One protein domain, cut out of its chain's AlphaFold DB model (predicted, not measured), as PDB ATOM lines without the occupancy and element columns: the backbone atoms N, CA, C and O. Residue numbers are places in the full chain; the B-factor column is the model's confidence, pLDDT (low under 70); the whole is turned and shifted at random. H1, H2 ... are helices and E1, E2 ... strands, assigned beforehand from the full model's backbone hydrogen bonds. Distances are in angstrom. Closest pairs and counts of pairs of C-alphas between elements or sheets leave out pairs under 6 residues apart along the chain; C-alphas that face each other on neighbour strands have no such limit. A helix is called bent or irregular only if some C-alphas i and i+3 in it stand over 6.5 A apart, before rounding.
ATOM      1  N   ASP A  58       5.039 -32.855  37.045       93.75
ATOM      2  CA  ASP A  58       4.801 -34.293  36.999       93.75
ATOM      3  C   ASP A  58       3.390 -34.567  37.526       93.75
ATOM      4  O   ASP A  58       3.095 -34.490  38.728       93.75
ATOM      5  N   VAL A  59       2.485 -34.806  36.588       88.31
ATOM      6  CA  VAL A  59       1.065 -35.011  36.849       88.31
ATOM      7  C   VAL A  59       0.857 -36.338  37.569       88.31
ATOM      8  O   VAL A  59       0.089 -36.385  38.531       88.31
ATOM      9  N   ALA A  60       1.580 -37.387  37.177       86.81
ATOM     10  CA  ALA A  60       1.465 -38.709  37.783       86.81
ATOM     11  C   ALA A  60       1.871 -38.692  39.268       86.81
ATOM     12  O   ALA A  60       1.142 -39.214  40.121       86.81
ATOM     13  N   VAL A  61       2.985 -38.033  39.605       90.56
ATOM     14  CA  VAL A  61       3.412 -37.805  40.995       90.56
ATOM     15  C   VAL A  61       2.383 -36.951  41.733       90.56
ATOM     16  O   VAL A  61       1.999 -37.279  42.859       90.56
ATOM     17  N   ALA A  62       1.873 -35.882  41.116       86.75
ATOM     18  CA  ALA A  62       0.880 -35.011  41.743       86.75
ATOM     19  C   ALA A  62      -0.426 -35.730  42.092       86.75
ATOM     20  O   ALA A  62      -0.962 -35.545  43.193       86.75
ATOM     21  N   GLU A  63      -0.927 -36.551  41.174       82.94
ATOM     22  CA  GLU A  63      -2.103 -37.379  41.392       82.94
ATOM     23  C   GLU A  63      -1.864 -38.398  42.498       82.94
ATOM     24  O   GLU A  63      -2.651 -38.471  43.448       82.94
ATOM     25  N   ARG A  64      -0.753 -39.138  42.429       84.94
ATOM     26  CA  ARG A  64      -0.376 -40.137  43.434       84.94
ATOM     27  C   ARG A  64      -0.286 -39.529  44.827       84.94
ATOM     28  O   ARG A  64      -0.879 -40.058  45.769       84.94
ATOM     29  N   ALA A  65       0.390 -38.390  44.945       82.81
ATOM     30  CA  ALA A  65       0.569 -37.643  46.183       82.81
ATOM     31  C   ALA A  65      -0.757 -37.233  46.844       82.81
ATOM     32  O   ALA A  65      -0.820 -37.060  48.062       82.81
ATOM     33  N   ARG A  66      -1.831 -37.058  46.062       77.12
ATOM     34  CA  ARG A  66      -3.116 -36.547  46.562       77.12
ATOM     35  C   ARG A  66      -4.230 -37.573  46.615       77.12
ATOM     36  O   ARG A  66      -5.131 -37.416  47.434       77.12
ATOM     37  N   MET A  67      -4.200 -38.584  45.760       75.69
ATOM     38  CA  MET A  67      -5.236 -39.614  45.667       75.69
ATOM     39  C   MET A  67      -4.783 -40.966  46.222       75.69
ATOM     40  O   MET A  67      -5.620 -41.817  46.543       75.69
ATOM     41  N   GLY A  68      -3.469 -41.153  46.367       78.00
ATOM     42  CA  GLY A  68      -2.853 -42.455  46.568       78.00
ATOM     43  C   GLY A  68      -2.940 -43.329  45.313       78.00
ATOM     44  O   GLY A  68      -3.778 -43.122  44.437       78.00
ATOM     45  N   ASN A  69      -2.108 -44.371  45.256       75.88
ATOM     46  CA  ASN A  69      -2.033 -45.288  44.106       75.88
ATOM     47  C   ASN A  69      -3.375 -45.950  43.739       75.88
ATOM     48  O   ASN A  69      -3.604 -46.293  42.587       75.88
ATOM     49  N   ALA A  70      -4.264 -46.163  44.714       70.69
ATOM     50  CA  ALA A  70      -5.506 -46.908  44.503       70.69
ATOM     51  C   ALA A  70      -6.603 -46.117  43.768       70.69
ATOM     52  O   ALA A  70      -7.595 -46.719  43.365       70.69
ATOM     53  N   ASN A  71      -6.453 -44.795  43.632       72.31
ATOM     54  CA  ASN A  71      -7.499 -43.913  43.112       72.31
ATOM     55  C   ASN A  71      -7.013 -43.036  41.947       72.31
ATOM     56  O   ASN A  71      -7.614 -41.993  41.698       72.31
ATOM     57  N   MET A  72      -5.925 -43.420  41.270       80.62
ATOM     58  CA  MET A  72      -5.467 -42.697  40.081       80.62
ATOM     59  C   MET A  72      -6.530 -42.745  38.984       80.62
ATOM     60  O   MET A  72      -7.171 -43.779  38.776       80.62
ATOM     61  N   ILE A  73      -6.721 -41.611  38.317       82.31
ATOM     62  CA  ILE A  73      -7.653 -41.495  37.203       82.31
ATOM     63  C   ILE A  73      -6.825 -41.632  35.941       82.31
ATOM     64  O   ILE A  73      -5.841 -40.935  35.756       82.31
ATOM     65  N   THR A  74      -7.232 -42.551  35.085       84.75
ATOM     66  CA  THR A  74      -6.491 -42.901  33.868       84.75
ATOM     67  C   THR A  74      -7.299 -42.629  32.609       84.75
ATOM     68  O   THR A  74      -6.778 -42.777  31.516       84.75
ATOM     69  N   THR A  75      -8.578 -42.253  32.741       86.94
ATOM     70  CA  THR A  75      -9.437 -41.938  31.595       86.94
ATOM     71  C   THR A  75     -10.455 -40.845  31.911       86.94
ATOM     72  O   THR A  75     -10.899 -40.683  33.055       86.94
ATOM     73  N   ALA A  76     -10.917 -40.148  30.870       85.25
ATOM     74  CA  ALA A  76     -12.011 -39.182  30.962       85.25
ATOM     75  C   ALA A  76     -13.299 -39.814  31.516       85.25
ATOM     76  O   ALA A  76     -13.985 -39.208  32.340       85.25
ATOM     77  N   GLU A  77     -13.593 -41.062  31.143       86.31
ATOM     78  CA  GLU A  77     -14.751 -41.800  31.656       86.31
ATOM     79  C   GLU A  77     -14.674 -41.997  33.182       86.31
ATOM     80  O   GLU A  77     -15.669 -41.807  33.886       86.31
ATOM     81  N   GLN A  78     -13.497 -42.338  33.720       85.94
ATOM     82  CA  GLN A  78     -13.297 -42.457  35.169       85.94
ATOM     83  C   GLN A  78     -13.468 -41.103  35.869       85.94
ATOM     84  O   GLN A  78     -14.092 -41.034  36.931       85.94
ATOM     85  N   PHE A  79     -12.969 -40.019  35.267       83.94
ATOM     86  CA  PHE A  79     -13.141 -38.671  35.806       83.94
ATOM     87  C   PHE A  79     -14.613 -38.247  35.863       83.94
ATOM     88  O   PHE A  79     -15.072 -37.731  36.884       83.94
ATOM     89  N   GLU A  80     -15.386 -38.489  34.803       82.50
ATOM     90  CA  GLU A  80     -16.816 -38.158  34.755       82.50
ATOM     91  C   GLU A  80     -17.612 -38.877  35.855       82.50
ATOM     92  O   GLU A  80     -18.534 -38.310  36.448       82.50
ATOM     93  N   GLN A  81     -17.209 -40.099  36.213       81.81
ATOM     94  CA  GLN A  81     -17.825 -40.846  37.309       81.81
ATOM     95  C   GLN A  81     -17.595 -40.176  38.682       81.81
ATOM     96  O   GLN A  81     -18.449 -40.300  39.573       81.81
ATOM     97  N   LEU A  82     -16.516 -39.396  38.854       75.56
ATOM     98  CA  LEU A  82     -16.241 -38.643  40.085       75.56
ATOM     99  C   LEU A  82     -17.152 -37.428  40.291       75.56
ATOM    100  O   LEU A  82     -17.364 -37.028  41.442       75.56
ATOM    101  N   ASP A  83     -17.706 -36.836  39.228       62.88
ATOM    102  CA  ASP A  83     -18.537 -35.619  39.311       62.88
ATOM    103  C   ASP A  83     -19.776 -35.824  40.207       62.88
ATOM    104  O   ASP A  83     -20.205 -34.934  40.946       62.88
ATOM    105  N   SER A  84     -20.266 -37.063  40.293       55.44
ATOM    106  CA  SER A  84     -21.360 -37.456  41.192       55.44
ATOM    107  C   SER A  84     -21.058 -37.292  42.699       55.44
ATOM    108  O   SER A  84     -21.979 -37.350  43.519       55.44
ATOM    109  N   THR A  85     -19.797 -37.052  43.087       56.97
ATOM    110  CA  THR A  85     -19.328 -37.100  44.488       56.97
ATOM    111  C   THR A  85     -18.657 -35.819  45.008       56.97
ATOM    112  O   THR A  85     -18.217 -35.796  46.155       56.97
ATOM    113  N   ARG A  86     -18.584 -34.733  44.216       62.41
ATOM    114  CA  ARG A  86     -17.738 -33.533  44.472       62.41
ATOM    115  C   ARG A  86     -16.221 -33.800  44.481       62.41
ATOM    116  O   ARG A  86     -15.452 -32.871  44.739       62.41
ATOM    117  N   MET A  87     -15.783 -35.025  44.185       60.28
ATOM    118  CA  MET A  87     -14.365 -35.402  44.103       60.28
ATOM    119  C   MET A  87     -13.666 -34.812  42.875       60.28
ATOM    120  O   MET A  87     -12.458 -34.609  42.908       60.28
ATOM    121  N   ASN A  88     -14.412 -34.427  41.837       63.97
ATOM    122  CA  ASN A  88     -13.864 -33.696  40.692       63.97
ATOM    123  C   ASN A  88     -13.192 -32.373  41.099       63.97
ATOM    124  O   ASN A  88     -12.123 -32.045  40.604       63.97
ATOM    125  N   ARG A  89     -13.763 -31.623  42.053       66.81
ATOM    126  CA  ARG A  89     -13.141 -30.395  42.578       66.81
ATOM    127  C   ARG A  89     -11.867 -30.681  43.358       66.81
ATOM    128  O   ARG A  89     -10.934 -29.892  43.292       66.81
ATOM    129  N   VAL A  90     -11.842 -31.784  44.102       64.50
ATOM    130  CA  VAL A  90     -10.658 -32.237  44.839       64.50
ATOM    131  C   VAL A  90      -9.531 -32.586  43.876       64.50
ATOM    132  O   VAL A  90      -8.408 -32.135  44.080       64.50
ATOM    133  N   TRP A  91      -9.852 -33.318  42.809       72.12
ATOM    134  CA  TRP A  91      -8.907 -33.656  41.752       72.12
ATOM    135  C   TRP A  91      -8.413 -32.413  41.002       72.12
ATOM    136  O   TRP A  91      -7.214 -32.232  40.843       72.12
ATOM    137  N   LEU A  92      -9.308 -31.486  40.638       71.75
ATOM    138  CA  LEU A  92      -8.941 -30.252  39.927       71.75
ATOM    139  C   LEU A  92      -8.067 -29.323  40.770       71.75
ATOM    140  O   LEU A  92      -7.089 -28.773  40.279       71.75
ATOM    141  N   MET A  93      -8.384 -29.161  42.059       67.25
ATOM    142  CA  MET A  93      -7.491 -28.460  42.993       67.25
ATOM    143  C   MET A  93      -6.195 -29.243  43.235       67.25
ATOM    144  O   MET A  93      -5.229 -28.672  43.745       67.25
ATOM    145  N   GLY A  94      -6.226 -30.539  42.904       62.09
ATOM    146  CA  GLY A  94      -5.187 -31.555  42.956       62.09
ATOM    147  C   GLY A  94      -4.049 -31.364  41.960       62.09
ATOM    148  O   GLY A  94      -2.894 -31.693  42.239       62.09
ATOM    149  N   TYR A  95      -4.393 -30.788  40.821       70.06
ATOM    150  CA  TYR A  95      -3.482 -30.590  39.717       70.06
ATOM    151  C   TYR A  95      -2.359 -29.598  40.104       70.06
ATOM    152  O   TYR A  95      -2.599 -28.713  40.942       70.06
ATOM    153  N   PRO A  96      -1.121 -29.754  39.591       68.06
ATOM    154  CA  PRO A  96      -0.007 -28.870  39.935       68.06
ATOM    155  C   PRO A  96      -0.368 -27.392  39.734       68.06
ATOM    156  O   PRO A  96      -1.003 -26.998  38.757       68.06
ATOM    157  N   SER A  97      -0.020 -26.547  40.702       63.16
ATOM    158  CA  SER A  97      -0.380 -25.125  40.654       63.16
ATOM    159  C   SER A  97       0.471 -24.341  39.660       63.16
ATOM    160  O   SER A  97       0.047 -23.277  39.226       63.16
ATOM    161  N   SER A  98       1.645 -24.859  39.290       55.97
ATOM    162  CA  SER A  98       2.532 -24.281  38.270       55.97
ATOM    163  C   SER A  98       2.151 -24.671  36.845       55.97
ATOM    164  O   SER A  98       3.020 -24.701  35.981       55.97
ATOM    165  N   THR A  99       0.901 -25.060  36.589       57.56
ATOM    166  CA  THR A  99       0.596 -25.801  35.369       57.56
ATOM    167  C   THR A  99       0.920 -25.045  34.096       57.56
ATOM    168  O   THR A  99       0.244 -24.106  33.696       57.56
ATOM    169  N   ALA A 100       1.931 -25.604  33.433       53.03
ATOM    170  CA  ALA A 100       2.351 -25.476  32.049       53.03
ATOM    171  C   ALA A 100       1.232 -25.712  31.016       53.03
ATOM    172  O   ALA A 100       1.488 -25.681  29.821       53.03
ATOM    173  N   LEU A 101      -0.004 -25.971  31.448       58.44
ATOM    174  CA  LEU A 101      -1.143 -26.255  30.590       58.44
ATOM    175  C   LEU A 101      -2.173 -25.127  30.732       58.44
ATOM    176  O   LEU A 101      -3.101 -25.249  31.539       58.44
ATOM    177  N   PRO A 102      -2.085 -24.054  29.920       54.53
ATOM    178  CA  PRO A 102      -3.159 -23.067  29.758       54.53
ATOM    179  C   PRO A 102      -4.530 -23.729  29.536       54.53
ATOM    180  O   PRO A 102      -5.567 -23.227  29.976       54.53
ATOM    181  N   ALA A 103      -4.513 -24.921  28.928       51.19
ATOM    182  CA  ALA A 103      -5.657 -25.789  28.706       51.19
ATOM    183  C   ALA A 103      -6.433 -26.163  29.980       51.19
ATOM    184  O   ALA A 103      -7.625 -26.442  29.869       51.19
ATOM    185  N   LEU A 104      -5.859 -26.111  31.194       64.19
ATOM    186  CA  LEU A 104      -6.598 -26.474  32.413       64.19
ATOM    187  C   LEU A 104      -7.824 -25.580  32.659       64.19
ATOM    188  O   LEU A 104      -8.837 -26.036  33.193       64.19
ATOM    189  N   GLN A 105      -7.771 -24.316  32.225       61.72
ATOM    190  CA  GLN A 105      -8.915 -23.405  32.311       61.72
ATOM    191  C   GLN A 105     -10.107 -23.890  31.464       61.72
ATOM    192  O   GLN A 105     -11.266 -23.659  31.824       61.72
ATOM    193  N   TYR A 106      -9.829 -24.583  30.359       63.78
ATOM    194  CA  TYR A 106     -10.821 -25.116  29.423       63.78
ATOM    195  C   TYR A 106     -11.016 -26.629  29.544       63.78
ATOM    196  O   TYR A 106     -11.970 -27.159  28.980       63.78
ATOM    197  N   PHE A 107     -10.190 -27.301  30.345       71.69
ATOM    198  CA  PHE A 107     -10.173 -28.746  30.538       71.69
ATOM    199  C   PHE A 107     -11.558 -29.310  30.833       71.69
ATOM    200  O   PHE A 107     -12.045 -30.171  30.112       71.69
ATOM    201  N   VAL A 108     -12.260 -28.751  31.824       71.06
ATOM    202  CA  VAL A 108     -13.601 -29.233  32.202       71.06
ATOM    203  C   VAL A 108     -14.609 -29.113  31.048       71.06
ATOM    204  O   VAL A 108     -15.587 -29.850  31.010       71.06
ATOM    205  N   GLN A 109     -14.391 -28.194  30.103       75.75
ATOM    206  CA  GLN A 109     -15.282 -27.989  28.958       75.75
ATOM    207  C   GLN A 109     -14.938 -28.888  27.762       75.75
ATOM    208  O   GLN A 109     -15.816 -29.130  26.937       75.75
ATOM    209  N   GLY A 110     -13.685 -29.342  27.650       78.88
ATOM    210  CA  GLY A 110     -13.160 -30.046  26.478       78.88
ATOM    211  C   GLY A 110     -12.733 -31.496  26.707       78.88
ATOM    212  O   GLY A 110     -12.569 -32.214  25.730       78.88
ATOM    213  N   MET A 111     -12.580 -31.948  27.956       82.81
ATOM    214  CA  MET A 111     -11.945 -33.233  28.288       82.81
ATOM    215  C   MET A 111     -12.543 -34.433  27.541       82.81
ATOM    216  O   MET A 111     -11.798 -35.248  27.007       82.81
ATOM    217  N   SER A 112     -13.873 -34.536  27.459       86.06
ATOM    218  CA  SER A 112     -14.538 -35.650  26.764       86.06
ATOM    219  C   SER A 112     -14.345 -35.634  25.244       86.06
ATOM    220  O   SER A 112     -14.624 -36.628  24.580       86.06
ATOM    221  N   LEU A 113     -13.852 -34.522  24.691       90.69
ATOM    222  CA  LEU A 113     -13.550 -34.348  23.273       90.69
ATOM    223  C   LEU A 113     -12.079 -34.623  22.945       90.69
ATOM    224  O   LEU A 113     -11.764 -34.769  21.766       90.69
ATOM    225  N   TYR A 114     -11.180 -34.678  23.937       90.56
ATOM    226  CA  TYR A 114      -9.729 -34.743  23.703       90.56
ATOM    227  C   TYR A 114      -9.339 -35.974  22.897       90.56
ATOM    228  O   TYR A 114      -8.703 -35.831  21.859       90.56
ATOM    229  N   LYS A 115      -9.832 -37.158  23.269       93.06
ATOM    230  CA  LYS A 115      -9.514 -38.388  22.538       93.06
ATOM    231  C   LYS A 115      -9.879 -38.320  21.055       93.06
ATOM    232  O   LYS A 115      -9.091 -38.722  20.209       93.06
ATOM    233  N   GLU A 116     -11.064 -37.799  20.735       95.06
ATOM    234  CA  GLU A 116     -11.516 -37.635  19.345       95.06
ATOM    235  C   GLU A 116     -10.746 -36.523  18.617       95.06
ATOM    236  O   GLU A 116     -10.449 -36.645  17.434       95.06
ATOM    237  N   THR A 117     -10.418 -35.440  19.324       95.19
ATOM    238  CA  THR A 117      -9.884 -34.203  18.734       95.19
ATOM    239  C   THR A 117      -8.362 -34.199  18.594       95.19
ATOM    240  O   THR A 117      -7.835 -33.528  17.704       95.19
ATOM    241  N   MET A 118      -7.676 -34.909  19.488       95.38
ATOM    242  CA  MET A 118      -6.223 -34.916  19.660       95.38
ATOM    243  C   MET A 118      -5.614 -36.305  19.459       95.38
ATOM    244  O   MET A 118      -4.422 -36.397  19.202       95.38
ATOM    245  N   GLY A 119      -6.405 -37.378  19.584       96.44
ATOM    246  CA  GLY A 119      -5.924 -38.764  19.543       96.44
ATOM    247  C   GLY A 119      -5.431 -39.304  20.889       96.44
ATOM    248  O   GLY A 119      -5.149 -40.493  20.988       96.44
ATOM    249  N   PHE A 120      -5.393 -38.463  21.926       95.06
ATOM    250  CA  PHE A 120      -5.006 -38.795  23.301       95.06
ATOM    251  C   PHE A 120      -5.883 -38.035  24.315       95.06
ATOM    252  O   PHE A 120      -6.610 -37.102  23.960       95.06
ATOM    253  N   GLU A 121      -5.850 -38.443  25.577       91.06
ATOM    254  CA  GLU A 121      -6.537 -37.821  26.710       91.06
ATOM    255  C   GLU A 121      -5.546 -37.091  27.632       91.06
ATOM    256  O   GLU A 121      -4.348 -37.344  27.613       91.06
ATOM    257  N   LEU A 122      -6.041 -36.202  28.506       86.75
ATOM    258  CA  LEU A 122      -5.173 -35.534  29.494       86.75
ATOM    259  C   LEU A 122      -4.431 -36.545  30.384       86.75
ATOM    260  O   LEU A 122      -3.322 -36.272  30.823       86.75
ATOM    261  N   PHE A 123      -5.055 -37.690  30.656       88.00
ATOM    262  CA  PHE A 123      -4.512 -38.737  31.520       88.00
ATOM    263  C   PHE A 123      -3.375 -39.531  30.875       88.00
ATOM    264  O   PHE A 123      -2.658 -40.222  31.590       88.00
ATOM    265  N   ASP A 124      -3.195 -39.399  29.559       92.62
ATOM    266  CA  ASP A 124      -2.048 -39.967  28.855       92.62
ATOM    267  C   ASP A 124      -0.787 -39.106  29.074       92.62
ATOM    268  O   ASP A 124       0.319 -39.571  28.818       92.62
ATOM    269  N   ILE A 125      -0.931 -37.866  29.572       92.38
ATOM    270  CA  ILE A 125       0.180 -36.960  29.897       92.38
ATOM    271  C   ILE A 125       0.672 -37.235  31.321       92.38
ATOM    272  O   ILE A 125      -0.020 -36.963  32.305       92.38
ATOM    273  N   GLU A 126       1.917 -37.683  31.435       93.00
ATOM    274  CA  GLU A 126       2.585 -37.921  32.713       93.00
ATOM    275  C   GLU A 126       3.349 -36.685  33.193       93.00
ATOM    276  O   GLU A 126       3.248 -36.305  34.361       93.00
ATOM    277  N   GLN A 127       4.077 -36.020  32.291       94.38
ATOM    278  CA  GLN A 127       4.815 -34.797  32.590       94.38
ATOM    279  C   GLN A 127       4.572 -33.721  31.535       94.38
ATOM    280  O   GLN A 127       4.282 -33.989  30.370       94.38
ATOM    281  N   SER A 128       4.720 -32.470  31.954       94.38
ATOM    282  CA  SER A 128       4.656 -31.318  31.061       94.38
ATOM    283  C   SER A 128       5.736 -30.307  31.405       94.38
ATOM    284  O   SER A 128       6.065 -30.100  32.578       94.38
ATOM    285  N   LEU A 129       6.261 -29.665  30.368       96.06
ATOM    286  CA  LEU A 129       7.153 -28.529  30.465       96.06
ATOM    287  C   LEU A 129       6.650 -27.401  29.562       96.06
ATOM    288  O   LEU A 129       6.209 -27.633  28.439       96.06
ATOM    289  N   TYR A 130       6.717 -26.174  30.060       94.25
ATOM    290  CA  TYR A 130       6.332 -24.969  29.329       94.25
ATOM    291  C   TYR A 130       7.346 -23.859  29.565       94.25
ATOM    292  O   TYR A 130       7.837 -23.698  30.683       94.25
ATOM    293  N   PHE A 131       7.644 -23.093  28.522       96.06
ATOM    294  CA  PHE A 131       8.597 -21.991  28.578       96.06
ATOM    295  C   PHE A 131       8.280 -20.914  27.534       96.06
ATOM    296  O   PHE A 131       7.440 -21.088  26.647       96.06
ATOM    297  N   GLY A 132       8.991 -19.797  27.630       94.44
ATOM    298  CA  GLY A 132       8.882 -18.672  26.715       94.44
ATOM    299  C   GLY A 132       7.785 -17.678  27.083       94.44
ATOM    300  O   GLY A 132       6.989 -17.866  28.006       94.44
ATOM    301  N   ASN A 133       7.739 -16.582  26.329       90.25
ATOM    302  CA  ASN A 133       6.755 -15.515  26.490       90.25
ATOM    303  C   ASN A 133       5.768 -15.502  25.316       90.25
ATOM    304  O   ASN A 133       6.172 -15.790  24.188       90.25
ATOM    305  N   PRO A 134       4.479 -15.159  25.524       88.00
ATOM    306  CA  PRO A 134       3.556 -15.025  24.404       88.00
ATOM    307  C   PRO A 134       4.068 -13.979  23.395       88.00
ATOM    308  O   PRO A 134       4.485 -12.897  23.818       88.00
ATOM    309  N   PRO A 135       3.985 -14.243  22.076       87.94
ATOM    310  CA  PRO A 135       3.355 -15.409  21.442       87.94
ATOM    311  C   PRO A 135       4.267 -16.640  21.258       87.94
ATOM    312  O   PRO A 135       3.767 -17.686  20.863       87.94
ATOM    313  N   GLN A 136       5.567 -16.546  21.549       91.88
ATOM    314  CA  GLN A 136       6.601 -17.541  21.214       91.88
ATOM    315  C   GLN A 136       6.830 -18.585  22.315       91.88
ATOM    316  O   GLN A 136       7.958 -18.850  22.744       91.88
ATOM    317  N   GLN A 137       5.735 -19.151  22.805       93.25
ATOM    318  CA  GLN A 137       5.746 -20.137  23.880       93.25
ATOM    319  C   GLN A 137       6.013 -21.538  23.345       93.25
ATOM    320  O   GLN A 137       5.475 -21.896  22.300       93.25
ATOM    321  N   GLY A 138       6.791 -22.330  24.075       95.50
ATOM    322  CA  GLY A 138       7.002 -23.746  23.793       95.50
ATOM    323  C   GLY A 138       6.332 -24.624  24.845       95.50
ATOM    324  O   GLY A 138       6.372 -24.312  26.038       95.50
ATOM    325  N   PHE A 139       5.737 -25.726  24.397       95.12
ATOM    326  CA  PHE A 139       5.123 -26.755  25.231       95.12
ATOM    327  C   PHE A 139       5.697 -28.121  24.877       95.12
ATOM    328  O   PHE A 139       5.757 -28.493  23.707       95.12
ATOM    329  N   VAL A 140       6.079 -28.880  25.896       96.81
ATOM    330  CA  VAL A 140       6.563 -30.252  25.755       96.81
ATOM    331  C   VAL A 140       5.734 -31.127  26.676       96.81
ATOM    332  O   VAL A 140       5.657 -30.874  27.880       96.81
ATOM    333  N   LEU A 141       5.094 -32.144  26.117       96.12
ATOM    334  CA  LEU A 141       4.328 -33.134  26.861       96.12
ATOM    335  C   LEU A 141       5.046 -34.469  26.772       96.12
ATOM    336  O   LEU A 141       5.491 -34.847  25.691       96.12
ATOM    337  N   ARG A 142       5.118 -35.185  27.890       96.75
ATOM    338  CA  ARG A 142       5.627 -36.553  27.966       96.75
ATOM    339  C   ARG A 142       4.550 -37.478  28.500       96.75
ATOM    340  O   ARG A 142       3.841 -37.108  29.437       96.75
ATOM    341  N   GLY A 143       4.443 -38.665  27.917       95.69
ATOM    342  CA  GLY A 143       3.414 -39.619  28.295       95.69
ATOM    343  C   GLY A 143       3.349 -40.862  27.414       95.69
ATOM    344  O   GLY A 143       4.248 -41.118  26.611       95.69
ATOM    345  N   ASP A 144       2.268 -41.625  27.572       95.69
ATOM    346  CA  ASP A 144       1.976 -42.819  26.771       95.69
ATOM    347  C   ASP A 144       1.090 -42.438  25.577       95.69
ATOM    348  O   ASP A 144      -0.138 -42.404  25.661       95.69
ATOM    349  N   PHE A 145       1.730 -42.079  24.463       96.88
ATOM    350  CA  PHE A 145       1.045 -41.559  23.283       96.88
ATOM    351  C   PHE A 145       1.004 -42.574  22.136       96.88
ATOM    352  O   PHE A 145       2.036 -43.002  21.617       96.88
ATOM    353  N   ASP A 146      -0.202 -42.874  21.648       97.75
ATOM    354  CA  ASP A 146      -0.403 -43.575  20.376       97.75
ATOM    355  C   ASP A 146      -0.264 -42.583  19.210       97.75
ATOM    356  O   ASP A 146      -1.220 -41.908  18.822       97.75
ATOM    357  N   GLN A 147       0.940 -42.484  18.640       97.69
ATOM    358  CA  GLN A 147       1.215 -41.553  17.541       97.69
ATOM    359  C   GLN A 147       0.304 -41.772  16.322       97.69
ATOM    360  O   GLN A 147      -0.066 -40.800  15.662       97.69
ATOM    361  N   GLU A 148      -0.101 -43.013  16.019       98.31
ATOM    362  CA  GLU A 148      -1.004 -43.275  14.891       98.31
ATOM    363  C   GLU A 148      -2.392 -42.680  15.158       98.31
ATOM    364  O   GLU A 148      -2.995 -42.081  14.261       98.31
ATOM    365  N   ALA A 149      -2.884 -42.792  16.396       98.31
ATOM    366  CA  ALA A 149      -4.139 -42.174  16.813       98.31
ATOM    367  C   ALA A 149      -4.072 -40.639  16.764       98.31
ATOM    368  O   ALA A 149      -5.026 -40.007  16.302       98.31
ATOM    369  N   ILE A 150      -2.946 -40.043  17.171       98.38
ATOM    370  CA  ILE A 150      -2.720 -38.590  17.098       98.38
ATOM    371  C   ILE A 150      -2.753 -38.112  15.649       98.38
ATOM    372  O   ILE A 150      -3.541 -37.229  15.301       98.38
ATOM    373  N   VAL A 151      -1.959 -38.735  14.775       98.50
ATOM    374  CA  VAL A 151      -1.921 -38.397  13.346       98.50
ATOM    375  C   VAL A 151      -3.309 -38.530  12.719       98.50
ATOM    376  O   VAL A 151      -3.736 -37.647  11.971       98.50
ATOM    377  N   ALA A 152      -4.050 -39.595  13.044       98.56
ATOM    378  CA  ALA A 152      -5.406 -39.796  12.545       98.56
ATOM    379  C   ALA A 152      -6.378 -38.696  13.011       98.56
ATOM    380  O   ALA A 152      -7.163 -38.202  12.197       98.56
ATOM    381  N   ALA A 153      -6.317 -38.289  14.283       98.12
ATOM    382  CA  ALA A 153      -7.171 -37.239  14.841       98.12
ATOM    383  C   ALA A 153      -6.879 -35.860  14.227       98.12
ATOM    384  O   ALA A 153      -7.806 -35.142  13.846       98.12
ATOM    385  N   PHE A 154      -5.603 -35.509  14.058       97.62
ATOM    386  CA  PHE A 154      -5.196 -34.256  13.418       97.62
ATOM    387  C   PHE A 154      -5.559 -34.238  11.925       97.62
ATOM    388  O   PHE A 154      -6.134 -33.263  11.441       97.62
ATOM    389  N   THR A 155      -5.346 -35.346  11.206       97.81
ATOM    390  CA  THR A 155      -5.747 -35.475   9.791       97.81
ATOM    391  C   THR A 155      -7.262 -35.334   9.612       97.81
ATOM    392  O   THR A 155      -7.724 -34.735   8.642       97.81
ATOM    393  N   ALA A 156      -8.068 -35.844  10.552       97.06
ATOM    394  CA  ALA A 156      -9.525 -35.679  10.531       97.06
ATOM    395  C   ALA A 156      -9.980 -34.215  10.692       97.06
ATOM    396  O   ALA A 156     -11.149 -33.906  10.451       97.06
ATOM    397  N   ARG A 157      -9.062 -33.328  11.090       94.56
ATOM    398  CA  ARG A 157      -9.247 -31.883  11.257       94.56
ATOM    399  C   ARG A 157      -8.468 -31.072  10.220       94.56
ATOM    400  O   ARG A 157      -8.129 -29.924  10.485       94.56
ATOM    401  N   ASP A 158      -8.176 -31.684   9.074       95.56
ATOM    402  CA  ASP A 158      -7.514 -31.062   7.926       95.56
ATOM    403  C   ASP A 158      -6.062 -30.604   8.180       95.56
ATOM    404  O   ASP A 158      -5.535 -29.790   7.424       95.56
ATOM    405  N   TYR A 159      -5.382 -31.152   9.198       97.12
ATOM    406  CA  TYR A 159      -3.936 -30.959   9.334       97.12
ATOM    407  C   TYR A 159      -3.178 -31.756   8.269       97.12
ATOM    408  O   TYR A 159      -3.517 -32.900   7.949       97.12
ATOM    409  N   GLU A 160      -2.101 -31.162   7.771       97.56
ATOM    410  CA  GLU A 160      -1.126 -31.811   6.911       97.56
ATOM    411  C   GLU A 160      -0.027 -32.476   7.746       97.56
ATOM    412  O   GLU A 160       0.441 -31.932   8.749       97.56
ATOM    413  N   VAL A 161       0.396 -33.661   7.303       98.00
ATOM    414  CA  VAL A 161       1.465 -34.439   7.933       98.00
ATOM    415  C   VAL A 161       2.756 -34.228   7.152       98.00
ATOM    416  O   VAL A 161       2.839 -34.575   5.970       98.00
ATOM    417  N   HIS A 162       3.764 -33.706   7.836       97.25
ATOM    418  CA  HIS A 162       5.116 -33.468   7.344       97.25
ATOM    419  C   HIS A 162       6.113 -34.326   8.127       97.25
ATOM    420  O   HIS A 162       5.790 -34.878   9.179       97.25
ATOM    421  N   VAL A 163       7.322 -34.467   7.587       96.25
ATOM    422  CA  VAL A 163       8.432 -35.145   8.266       96.25
ATOM    423  C   VAL A 163       9.622 -34.196   8.288       96.25
ATOM    424  O   VAL A 163      10.094 -33.817   7.215       96.25
ATOM    425  N   GLU A 164      10.092 -33.851   9.484       92.12
ATOM    426  CA  GLU A 164      11.272 -33.008   9.724       92.12
ATOM    427  C   GLU A 164      12.183 -33.714  10.731       92.12
ATOM    428  O   GLU A 164      11.701 -34.186  11.755       92.12
ATOM    429  N   ASP A 165      13.463 -33.882  10.387       90.81
ATOM    430  CA  ASP A 165      14.472 -34.592  11.195       90.81
ATOM    431  C   ASP A 165      13.999 -35.935  11.779       90.81
ATOM    432  O   ASP A 165      14.180 -36.254  12.950       90.81
ATOM    433  N   ASP A 166      13.365 -36.737  10.913       93.81
ATOM    434  CA  ASP A 166      12.749 -38.036  11.221       93.81
ATOM    435  C   ASP A 166      11.573 -37.986  12.225       93.81
ATOM    436  O   ASP A 166      11.028 -39.032  12.593       93.81
ATOM    437  N   LEU A 167      11.111 -36.793  12.609       97.25
ATOM    438  CA  LEU A 167       9.919 -36.567  13.425       97.25
ATOM    439  C   LEU A 167       8.692 -36.277  12.565       97.25
ATOM    440  O   LEU A 167       8.772 -35.698  11.482       97.25
ATOM    441  N   THR A 168       7.519 -36.661  13.068       98.44
ATOM    442  CA  THR A 168       6.248 -36.312  12.423       98.44
ATOM    443  C   THR A 168       5.827 -34.917  12.860       98.44
ATOM    444  O   THR A 168       5.603 -34.700  14.048       98.44
ATOM    445  N   VAL A 169       5.661 -33.999  11.911       98.31
ATOM    446  CA  VAL A 169       5.189 -32.632  12.159       98.31
ATOM    447  C   VAL A 169       3.776 -32.473  11.603       98.31
ATOM    448  O   VAL A 169       3.492 -32.802  10.453       98.31
ATOM    449  N   LEU A 170       2.867 -31.992  12.437       98.25
ATOM    450  CA  LEU A 170       1.457 -31.784  12.151       98.25
ATOM    451  C   LEU A 170       1.216 -30.288  12.007       98.25
ATOM    452  O   LEU A 170       1.345 -29.546  12.979       98.25
ATOM    453  N   CYS A 171       0.830 -29.851  10.812       97.19
ATOM    454  CA  CYS A 171       0.582 -28.442  10.521       97.19
ATOM    455  C   CYS A 171      -0.873 -28.207  10.143       97.19
ATOM    456  O   CYS A 171      -1.459 -29.022   9.438       97.19
ATOM    457  N   GLY A 172      -1.449 -27.093  10.597       94.06
ATOM    458  CA  GLY A 172      -2.809 -26.714  10.224       94.06
ATOM    459  C   GLY A 172      -3.001 -26.585   8.711       94.06
ATOM    460  O   GLY A 172      -2.040 -26.468   7.951       94.06
ATOM    461  N   ASP A 173      -4.257 -26.526   8.279       90.44
ATOM    462  CA  ASP A 173      -4.667 -26.325   6.882       90.44
ATOM    463  C   ASP A 173      -4.116 -25.029   6.250       90.44
ATOM    464  O   ASP A 173      -3.943 -24.929   5.033       90.44
ATOM    465  N   VAL A 174      -3.803 -24.036   7.085       88.25
ATOM    466  CA  VAL A 174      -3.153 -22.769   6.708       88.25
ATOM    467  C   VAL A 174      -1.615 -22.830   6.703       88.25
ATOM    468  O   VAL A 174      -0.964 -21.832   6.387       88.25
ATOM    469  N   GLY A 175      -1.021 -23.989   7.005       93.06
ATOM    470  CA  GLY A 175       0.422 -24.219   7.107       93.06
ATOM    471  C   GLY A 175       0.997 -23.971   8.508       93.06
ATOM    472  O   GLY A 175       0.363 -23.343   9.354       93.06
ATOM    473  N   CYS A 176       2.220 -24.456   8.752       94.19
ATOM    474  CA  CYS A 176       2.872 -24.413  10.071       94.19
ATOM    475  C   CYS A 176       3.152 -22.971  10.541       94.19
ATOM    476  O   CYS A 176       2.915 -22.626  11.695       94.19
ATOM    477  N   GLU A 177       3.567 -22.109   9.609       94.62
ATOM    478  CA  GLU A 177       3.924 -20.699   9.846       94.62
ATOM    479  C   GLU A 177       2.748 -19.826  10.305       94.62
ATOM    480  O   GLU A 177       2.940 -18.774  10.911       94.62
ATOM    481  N   ASN A 178       1.516 -20.251  10.005       92.06
ATOM    482  CA  ASN A 178       0.297 -19.494  10.293       92.06
ATOM    483  C   ASN A 178      -0.480 -20.087  11.480       92.06
ATOM    484  O   ASN A 178      -1.647 -19.757  11.685       92.06
ATOM    485  N   GLY A 179       0.152 -20.947  12.288       85.75
ATOM    486  CA  GLY A 179      -0.492 -21.590  13.436       85.75
ATOM    487  C   GLY A 179      -0.994 -20.621  14.511       85.75
ATOM    488  O   GLY A 179      -1.865 -20.976  15.300       85.75
ATOM    489  N   ASN A 180      -0.496 -19.383  14.524       90.12
ATOM    490  CA  ASN A 180      -0.932 -18.319  15.428       90.12
ATOM    491  C   ASN A 180      -2.144 -17.508  14.918       90.12
ATOM    492  O   ASN A 180      -2.634 -16.628  15.638       90.12
ATOM    493  N   GLU A 181      -2.630 -17.767  13.699       93.06
ATOM    494  CA  GLU A 181      -3.786 -17.068  13.145       93.06
ATOM    495  C   GLU A 181      -5.074 -17.511  13.854       93.06
ATOM    496  O   GLU A 181      -5.393 -18.693  13.965       93.06
ATOM    497  N   MET A 182      -5.840 -16.541  14.362       93.94
ATOM    498  CA  MET A 182      -7.112 -16.819  15.032       93.94
ATOM    499  C   MET A 182      -8.250 -16.981  14.023       93.94
ATOM    500  O   MET A 182      -8.591 -16.020  13.328       93.94
ATOM    501  N   ASP A 183      -8.941 -18.120  14.066       93.75
ATOM    502  CA  ASP A 183     -10.232 -18.321  13.406       93.75
ATOM    503  C   ASP A 183     -11.301 -18.787  14.402       93.75
ATOM    504  O   ASP A 183     -11.470 -19.968  14.689       93.75
ATOM    505  N   LEU A 184     -12.126 -17.855  14.883       94.12
ATOM    506  CA  LEU A 184     -13.212 -18.185  15.811       94.12
ATOM    507  C   LEU A 184     -14.268 -19.134  15.213       94.12
ATOM    508  O   LEU A 184     -15.037 -19.727  15.974       94.12
ATOM    509  N   GLY A 185     -14.336 -19.269  13.883       93.69
ATOM    510  CA  GLY A 185     -15.165 -20.267  13.206       93.69
ATOM    511  C   GLY A 185     -14.662 -21.696  13.417       93.69
ATOM    512  O   GLY A 185     -15.479 -22.612  13.496       93.69
ATOM    513  N   ASN A 186     -13.353 -21.857  13.606       91.81
ATOM    514  CA  ASN A 186     -12.661 -23.112  13.895       91.81
ATOM    515  C   ASN A 186     -12.496 -23.377  15.406       91.81
ATOM    516  O   ASN A 186     -11.724 -24.235  15.834       91.81
ATOM    517  N   ARG A 187     -13.206 -22.629  16.263       93.38
ATOM    518  CA  ARG A 187     -13.106 -22.806  17.715       93.38
ATOM    519  C   ARG A 187     -13.477 -24.237  18.111       93.38
ATOM    520  O   ARG A 187     -14.623 -24.658  17.954       93.38
ATOM    521  N   ASN A 188     -12.530 -24.937  18.727       91.75
ATOM    522  CA  ASN A 188     -12.677 -26.316  19.161       91.75
ATOM    523  C   ASN A 188     -12.106 -26.489  20.573       91.75
ATOM    524  O   ASN A 188     -10.897 -26.512  20.766       91.75
ATOM    525  N   LEU A 189     -12.981 -26.647  21.569       90.06
ATOM    526  CA  LEU A 189     -12.567 -26.822  22.967       90.06
ATOM    527  C   LEU A 189     -11.892 -28.170  23.241       90.06
ATOM    528  O   LEU A 189     -11.270 -28.318  24.288       90.06
ATOM    529  N   GLY A 190     -12.016 -29.135  22.326       91.06
ATOM    530  CA  GLY A 190     -11.269 -30.384  22.377       91.06
ATOM    531  C   GLY A 190      -9.804 -30.231  21.961       91.06
ATOM    532  O   GLY A 190      -9.020 -31.137  22.212       91.06
ATOM    533  N   ASN A 191      -9.431 -29.113  21.326       91.25
ATOM    534  CA  ASN A 191      -8.055 -28.841  20.931       91.25
ATOM    535  C   ASN A 191      -7.325 -28.081  22.040       91.25
ATOM    536  O   ASN A 191      -7.644 -26.924  22.307       91.25
ATOM    537  N   MET A 192      -6.338 -28.726  22.661       88.12
ATOM    538  CA  MET A 192      -5.558 -28.114  23.740       88.12
ATOM    539  C   MET A 192      -4.504 -27.108  23.251       88.12
ATOM    540  O   MET A 192      -3.991 -26.344  24.065       88.12
ATOM    541  N   PHE A 193      -4.217 -27.084  21.945       90.12
ATOM    542  CA  PHE A 193      -3.265 -26.171  21.314       90.12
ATOM    543  C   PHE A 193      -4.024 -25.053  20.581       90.12
ATOM    544  O   PHE A 193      -4.306 -25.137  19.384       90.12
ATOM    545  N   GLY A 194      -4.474 -24.047  21.340       87.88
ATOM    546  CA  GLY A 194      -5.106 -22.828  20.807       87.88
ATOM    547  C   GLY A 194      -6.536 -22.986  20.291       87.88
ATOM    548  O   GLY A 194      -7.102 -22.065  19.686       87.88
ATOM    549  N   GLY A 195      -7.161 -24.136  20.547       90.44
ATOM    550  CA  GLY A 195      -8.525 -24.444  20.133       90.44
ATOM    551  C   GLY A 195      -9.581 -23.470  20.642       90.44
ATOM    552  O   GLY A 195     -10.581 -23.217  19.967       90.44
ATOM    553  N   GLU A 196      -9.360 -22.859  21.803       88.56
ATOM    554  CA  GLU A 196     -10.223 -21.833  22.384       88.56
ATOM    555  C   GLU A 196     -10.323 -20.571  21.517       88.56
ATOM    556  O   GLU A 196     -11.363 -19.901  21.541       88.56
ATOM    557  N   PHE A 197      -9.281 -20.297  20.729       91.50
ATOM    558  CA  PHE A 197      -9.202 -19.209  19.755       91.50
ATOM    559  C   PHE A 197      -9.375 -19.693  18.309       91.50
ATOM    560  O   PHE A 197      -9.339 -18.876  17.390       91.50
ATOM    561  N   GLY A 198      -9.587 -21.002  18.125       93.31
ATOM    562  CA  GLY A 198      -9.653 -21.668  16.825       93.31
ATOM    563  C   GLY A 198      -8.361 -21.555  16.021       93.31
ATOM    564  O   GLY A 198      -8.401 -21.523  14.795       93.31
ATOM    565  N   MET A 199      -7.232 -21.464  16.722       92.94
ATOM    566  CA  MET A 199      -5.907 -21.559  16.123       92.94
ATOM    567  C   MET A 199      -5.622 -23.003  15.697       92.94
ATOM    568  O   MET A 199      -6.133 -23.959  16.298       92.94
ATOM    569  N   SER A 200      -4.776 -23.137  14.678       94.31
ATOM    570  CA  SER A 200      -4.277 -24.420  14.182       94.31
ATOM    571  C   SER A 200      -2.774 -24.540  14.443       94.31
ATOM    572  O   SER A 200      -1.972 -24.589  13.513       94.31
ATOM    573  N   GLU A 201      -2.396 -24.502  15.721       95.19
ATOM    574  CA  GLU A 201      -0.995 -24.510  16.147       95.19
ATOM    575  C   GLU A 201      -0.277 -25.795  15.696       95.19
ATOM    576  O   GLU A 201      -0.835 -26.885  15.866       95.19
ATOM    577  N   PRO A 202       0.950 -25.707  15.149       96.94
ATOM    578  CA  PRO A 202       1.696 -26.892  14.767       96.94
ATOM    579  C   PRO A 202       2.142 -27.705  15.989       96.94
ATOM    580  O   PRO A 202       2.340 -27.183  17.094       96.94
ATOM    581  N   ALA A 203       2.316 -29.005  15.777       97.69
ATOM    582  CA  ALA A 203       2.845 -29.926  16.774       97.69
ATOM    583  C   ALA A 203       3.823 -30.910  16.131       97.69
ATOM    584  O   ALA A 203       3.637 -31.295  14.981       97.69
ATOM    585  N   ALA A 204       4.834 -31.352  16.871       98.38
ATOM    586  CA  ALA A 204       5.745 -32.403  16.433       98.38
ATOM    587  C   ALA A 204       5.699 -33.591  17.395       98.38
ATOM    588  O   ALA A 204       5.518 -33.418  18.601       98.38
ATOM    589  N   LEU A 205       5.831 -34.800  16.853       98.44
ATOM    590  CA  LEU A 205       5.734 -36.056  17.591       98.44
ATOM    591  C   LEU A 205       7.085 -36.767  17.601       98.44
ATOM    592  O   LEU A 205       7.669 -37.011  16.542       98.44
ATOM    593  N   ALA A 206       7.525 -37.157  18.794       97.38
ATOM    594  CA  ALA A 206       8.656 -38.051  19.020       97.38
ATOM    595  C   ALA A 206       8.246 -39.200  19.957       97.38
ATOM    596  O   ALA A 206       7.093 -39.292  20.388       97.38
ATOM    597  N   ASP A 207       9.163 -40.130  20.233       95.50
ATOM    598  CA  ASP A 207       8.870 -41.288  21.088       95.50
ATOM    599  C   ASP A 207       8.473 -40.836  22.503       95.50
ATOM    600  O   ASP A 207       9.278 -40.252  23.229       95.50
ATOM    601  N   GLY A 208       7.200 -41.041  22.861       96.56
ATOM    602  CA  GLY A 208       6.618 -40.600  24.132       96.56
ATOM    603  C   GLY A 208       6.551 -39.081  24.347       96.56
ATOM    604  O   GLY A 208       6.275 -38.658  25.471       96.56
ATOM    605  N   LEU A 209       6.793 -38.257  23.318       98.06
ATOM    606  CA  LEU A 209       6.832 -36.793  23.426       98.06
ATOM    607  C   LEU A 209       5.953 -36.096  22.381       98.06
ATOM    608  O   LEU A 209       5.892 -36.501  21.219       98.06
ATOM    609  N   ILE A 210       5.335 -34.988  22.795       97.94
ATOM    610  CA  ILE A 210       4.642 -34.040  21.915       97.94
ATOM    611  C   ILE A 210       5.231 -32.651  22.146       97.94
ATOM    612  O   ILE A 210       5.189 -32.131  23.262       97.94
ATOM    613  N   PHE A 211       5.731 -32.039  21.080       97.56
ATOM    614  CA  PHE A 211       6.169 -30.648  21.042       97.56
ATOM    615  C   PHE A 211       5.067 -29.786  20.440       97.56
ATOM    616  O   PHE A 211       4.436 -30.183  19.462       97.56
ATOM    617  N   ASN A 212       4.851 -28.593  20.976       96.44
ATOM    618  CA  ASN A 212       3.921 -27.628  20.406       96.44
ATOM    619  C   ASN A 212       4.428 -26.197  20.613       96.44
ATOM    620  O   ASN A 212       4.957 -25.846  21.669       96.44
ATOM    621  N   SER A 213       4.233 -25.366  19.592       95.75
ATOM    622  CA  SER A 213       4.371 -23.918  19.686       95.75
ATOM    623  C   SER A 213       3.472 -23.239  18.658       95.75
ATOM    624  O   SER A 213       3.260 -23.754  17.566       95.75
ATOM    625  N   ARG A 214       2.982 -22.041  18.992       93.06
ATOM    626  CA  ARG A 214       2.301 -21.135  18.047       93.06
ATOM    627  C   ARG A 214       3.251 -20.529  17.019       93.06
ATOM    628  O   ARG A 214       2.797 -20.023  15.997       93.06
ATOM    629  N   ASP A 215       4.533 -20.486  17.353       94.75
ATOM    630  CA  ASP A 215       5.603 -19.897  16.564       94.75
ATOM    631  C   ASP A 215       6.423 -21.049  15.972       94.75
ATOM    632  O   ASP A 215       6.934 -21.898  16.701       94.75
ATOM    633  N   PHE A 216       6.465 -21.143  14.644       95.69
ATOM    634  CA  PHE A 216       7.067 -22.304  13.996       95.69
ATOM    635  C   PHE A 216       8.593 -22.324  14.146       95.69
ATOM    636  O   PHE A 216       9.158 -23.392  14.362       95.69
ATOM    637  N   ASP A 217       9.246 -21.156  14.170       96.25
ATOM    638  CA  ASP A 217      10.678 -21.051  14.478       96.25
ATOM    639  C   ASP A 217      10.978 -21.609  15.882       96.25
ATOM    640  O   ASP A 217      11.945 -22.345  16.074       96.25
ATOM    641  N   ARG A 218      10.117 -21.323  16.871       96.75
ATOM    642  CA  ARG A 218      10.207 -21.904  18.220       96.75
ATOM    643  C   ARG A 218      10.019 -23.422  18.212       96.75
ATOM    644  O   ARG A 218      10.742 -24.093  18.944       96.75
ATOM    645  N   LEU A 219       9.064 -23.953  17.443       97.56
ATOM    646  CA  LEU A 219       8.864 -25.403  17.328       97.56
ATOM    647  C   LEU A 219      10.094 -26.082  16.712       97.56
ATOM    648  O   LEU A 219      10.547 -27.089  17.247       97.56
ATOM    649  N   ASN A 220      10.665 -25.505  15.653       97.62
ATOM    650  CA  ASN A 220      11.872 -26.032  15.014       97.62
ATOM    651  C   ASN A 220      13.068 -26.008  15.968       97.62
ATOM    652  O   ASN A 220      13.717 -27.031  16.129       97.62
ATOM    653  N   ALA A 221      13.280 -24.923  16.718       97.81
ATOM    654  CA  ALA A 221      14.339 -24.869  17.733       97.81
ATOM    655  C   ALA A 221      14.179 -25.947  18.831       97.81
ATOM    656  O   ALA A 221      15.155 -26.451  19.385       97.81
ATOM    657  N   MET A 222      12.943 -26.335  19.166       98.38
ATOM    658  CA  MET A 222      12.689 -27.446  20.096       98.38
ATOM    659  C   MET A 222      13.032 -28.807  19.481       98.38
ATOM    660  O   MET A 222      13.586 -29.661  20.175       98.38
ATOM    661  N   ILE A 223      12.707 -29.008  18.199       98.12
ATOM    662  CA  ILE A 223      13.078 -30.207  17.435       98.12
ATOM    663  C   ILE A 223      14.603 -30.301  17.337       98.12
ATOM    664  O   ILE A 223      15.164 -31.327  17.722       98.12
ATOM    665  N   ASP A 224      15.269 -29.214  16.939       98.06
ATOM    666  CA  ASP A 224      16.724 -29.111  16.812       98.06
ATOM    667  C   ASP A 224      17.423 -29.405  18.148       98.06
ATOM    668  O   ASP A 224      18.389 -30.172  18.198       98.06
ATOM    669  N   ALA A 225      16.911 -28.867  19.262       97.81
ATOM    670  CA  ALA A 225      17.427 -29.170  20.597       97.81
ATOM    671  C   ALA A 225      17.250 -30.654  20.968       97.81
ATOM    672  O   ALA A 225      18.165 -31.267  21.522       97.81
ATOM    673  N   TYR A 226      16.103 -31.255  20.632       97.38
ATOM    674  CA  TYR A 226      15.822 -32.669  20.896       97.38
ATOM    675  C   TYR A 226      16.731 -33.616  20.098       97.38
ATOM    676  O   TYR A 226      17.243 -34.588  20.660       97.38
ATOM    677  N   VAL A 227      16.959 -33.345  18.807       97.00
ATOM    678  CA  VAL A 227      17.825 -34.184  17.953       97.00
ATOM    679  C   VAL A 227      19.321 -33.904  18.155       97.00
ATOM    680  O   VAL A 227      20.161 -34.693  17.716       97.00
ATOM    681  N   GLY A 228      19.660 -32.835  18.883       96.06
ATOM    682  CA  GLY A 228      21.028 -32.465  19.252       96.06
ATOM    683  C   GLY A 228      21.737 -31.553  18.248       96.06
ATOM    684  O   GLY A 228      22.966 -31.438  18.304       96.06
ATOM    685  N   ASP A 229      20.984 -30.912  17.355       96.62
ATOM    686  CA  ASP A 229      21.481 -29.920  16.401       96.62
ATOM    687  C   ASP A 229      21.522 -28.499  17.000       96.62
ATOM    688  O   ASP A 229      22.324 -27.668  16.560       96.62
ATOM    689  N   GLU A 230      20.757 -28.246  18.071       95.19
ATOM    690  CA  GLU A 230      20.815 -27.025  18.882       95.19
ATOM    691  C   GLU A 230      21.202 -27.309  20.346       95.19
ATOM    692  O   GLU A 230      21.005 -28.399  20.889       95.19
ATOM    693  N   VAL A 231      21.807 -26.313  21.000       97.06
ATOM    694  CA  VAL A 231      22.163 -26.379  22.422       97.06
ATOM    695  C   VAL A 231      20.892 -26.256  23.259       97.06
ATOM    696  O   VAL A 231      20.086 -25.356  23.038       97.06
ATOM    697  N   SER A 232      20.720 -27.136  24.244       97.50
ATOM    698  CA  SER A 232      19.562 -27.107  25.140       97.50
ATOM    699  C   SER A 232      19.866 -26.426  26.466       97.50
ATOM    700  O   SER A 232      21.013 -26.420  26.929       97.50
ATOM    701  N   ILE A 233      18.827 -25.936  27.149       97.06
ATOM    702  CA  ILE A 233      18.957 -25.338  28.484       97.06
ATOM    703  C   ILE A 233      19.507 -26.336  29.508       97.06
ATOM    704  O   ILE A 233      20.097 -25.926  30.504       97.06
ATOM    705  N   LEU A 234      19.368 -27.645  29.268       96.69
ATOM    706  CA  LEU A 234      19.976 -28.659  30.126       96.69
ATOM    707  C   LEU A 234      21.509 -28.580  30.132       96.69
ATOM    708  O   LEU A 234      22.132 -28.943  31.125       96.69
ATOM    709  N   THR A 235      22.137 -28.098  29.062       96.38
ATOM    710  CA  THR A 235      23.593 -27.887  29.047       96.38
ATOM    711  C   THR A 235      24.021 -26.616  29.780       96.38
ATOM    712  O   THR A 235      25.199 -26.473  30.108       96.38
ATOM    713  N   HIS A 236      23.080 -25.721  30.104       97.19
ATOM    714  CA  HIS A 236      23.364 -24.559  30.932       97.19
ATOM    715  C   HIS A 236      23.594 -25.012  32.380       97.19
ATOM    716  O   HIS A 236      22.676 -25.428  33.090       97.19
TER     717      HIS A 236
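This is residues 58 to 236 of the 431 residues of an uncharacterized protein of Anaerolinea sp. 'rifampicinis' (UniProt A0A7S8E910). A strongly twisted six-stranded sheet forms the core, with H6 covering one face and H5 packed on the opposite face. H1, H2 and H3 gather as a small helical head beyond the E1 edge of the sheet, and H4 leads back from this head to touch H5. The long unnamed stretch of residues 172 to 202 loops out on the side of the sheet where H5 lies. The printed part has 179 residues, with six named helices and six named strands in the order H1 H2 H3 H4 E1 E2 H5 E3 E4 E5 E6 H6; the sheet's order is E1 E2 E6 E5 E4 E3, all antiparallel, and the class is mixed, helices and strands. The whole is compact, with a radius of gyration of the C-alphas of 16.3 A, and spans 46 by 42 by 30 A.

The sheet is made of E1, residues 125 to 131, E2, 138 to 143, E6, 209 to 213, E5, 203 to 206, E4, 167 to 171, and E3, 160 to 164, with E1 and E3 as edge strands. From edge to edge the strands' lines turn by 105 degrees. E1 and E2 form a hairpin, with N 129 and O 140 at 2.8 A, within hydrogen-bond range. Between E2 and E6, N 139 and O 212 are 2.8 A apart. E3, E4, E5 and E6 form a meander, each strand the antiparallel neighbour of the one before; N 211 and O 204 are 2.8 A apart, N 170 and O 203 2.7 A, and N 162 and O 169 2.8 A. H6, residues 216 to 227, and H5, residues 147 to 155, are on opposite faces of the sheet, an arrangement of three layers. The closest C-alphas of H6 and E6 are those of Leu 219 and Ser 213, 5.3 A apart. H5 has a height over the sheet of 8.9 A, lies over E4 and runs along the strands, at 16 degrees to E4 on the local plane. H4, residues 104 to 118, is not on the sheet; it touches H5 with residues 116 to 118 alone, about perpendicular at 83 degrees, the closest C-alphas being those of Met 118 and Ala 153, 5.4 A apart. H2, residues 76 to 83, and H4 only just touch, with 3 pairs of C-alphas within 8 A, the closest those of Ala 76 and Ser 112 at 6.0 A. H2 and H3, residues 87 to 94, touch only at the corner, and only just, with 3 pairs within 8 A; the closest C-alphas are those of Leu 82 and Asn 88, 5.5 A apart. H1, residues 59 to 67, touches H3 at a steep tilt of 54 degrees, opposite ways, with the C-alphas of Arg 66 and Gly 94 closest at 6.5 A. H1 only grazes the sheet, with its residues 59 to 63. Every O i to N i+4 pair is within hydrogen-bond range in H1, H3, H5 and H6; the count is 2 of 4 in H2 and 5 of 11 in H4, where 7 of 12 O i to N i+3 pairs are within range.

E1 is 17.2 A long, from C-alpha 125 at (0.180, -36.960, 29.897), and E2 is 16.9 A. E6 measures 13.6 A, E3 12.8 A, E4 12.7 A and E5 10.2 A. H6 is 16.5 A long and ends at C-alpha 227, (17.825, -34.184, 17.953). H4 measures 15.3 A and is irregular: C-alphas 109 and 112 are 8.0 A apart. H5 is 12.1 A, H1 11.8 A, H2 11.2 A and H3 10.0 A; H1 begins at C-alpha 59, (1.065, -35.011, 36.849).

The two C-alphas farthest apart are those of Ser 84 and Asp 229, at 50.1 A. The printed part has no cut, and its one long link joins E4 to E5 over 31 residues. The mean pLDDT of the printed part is 88.1; residues 83 to 90, 93 to 94 and 96 to 106 are under 70.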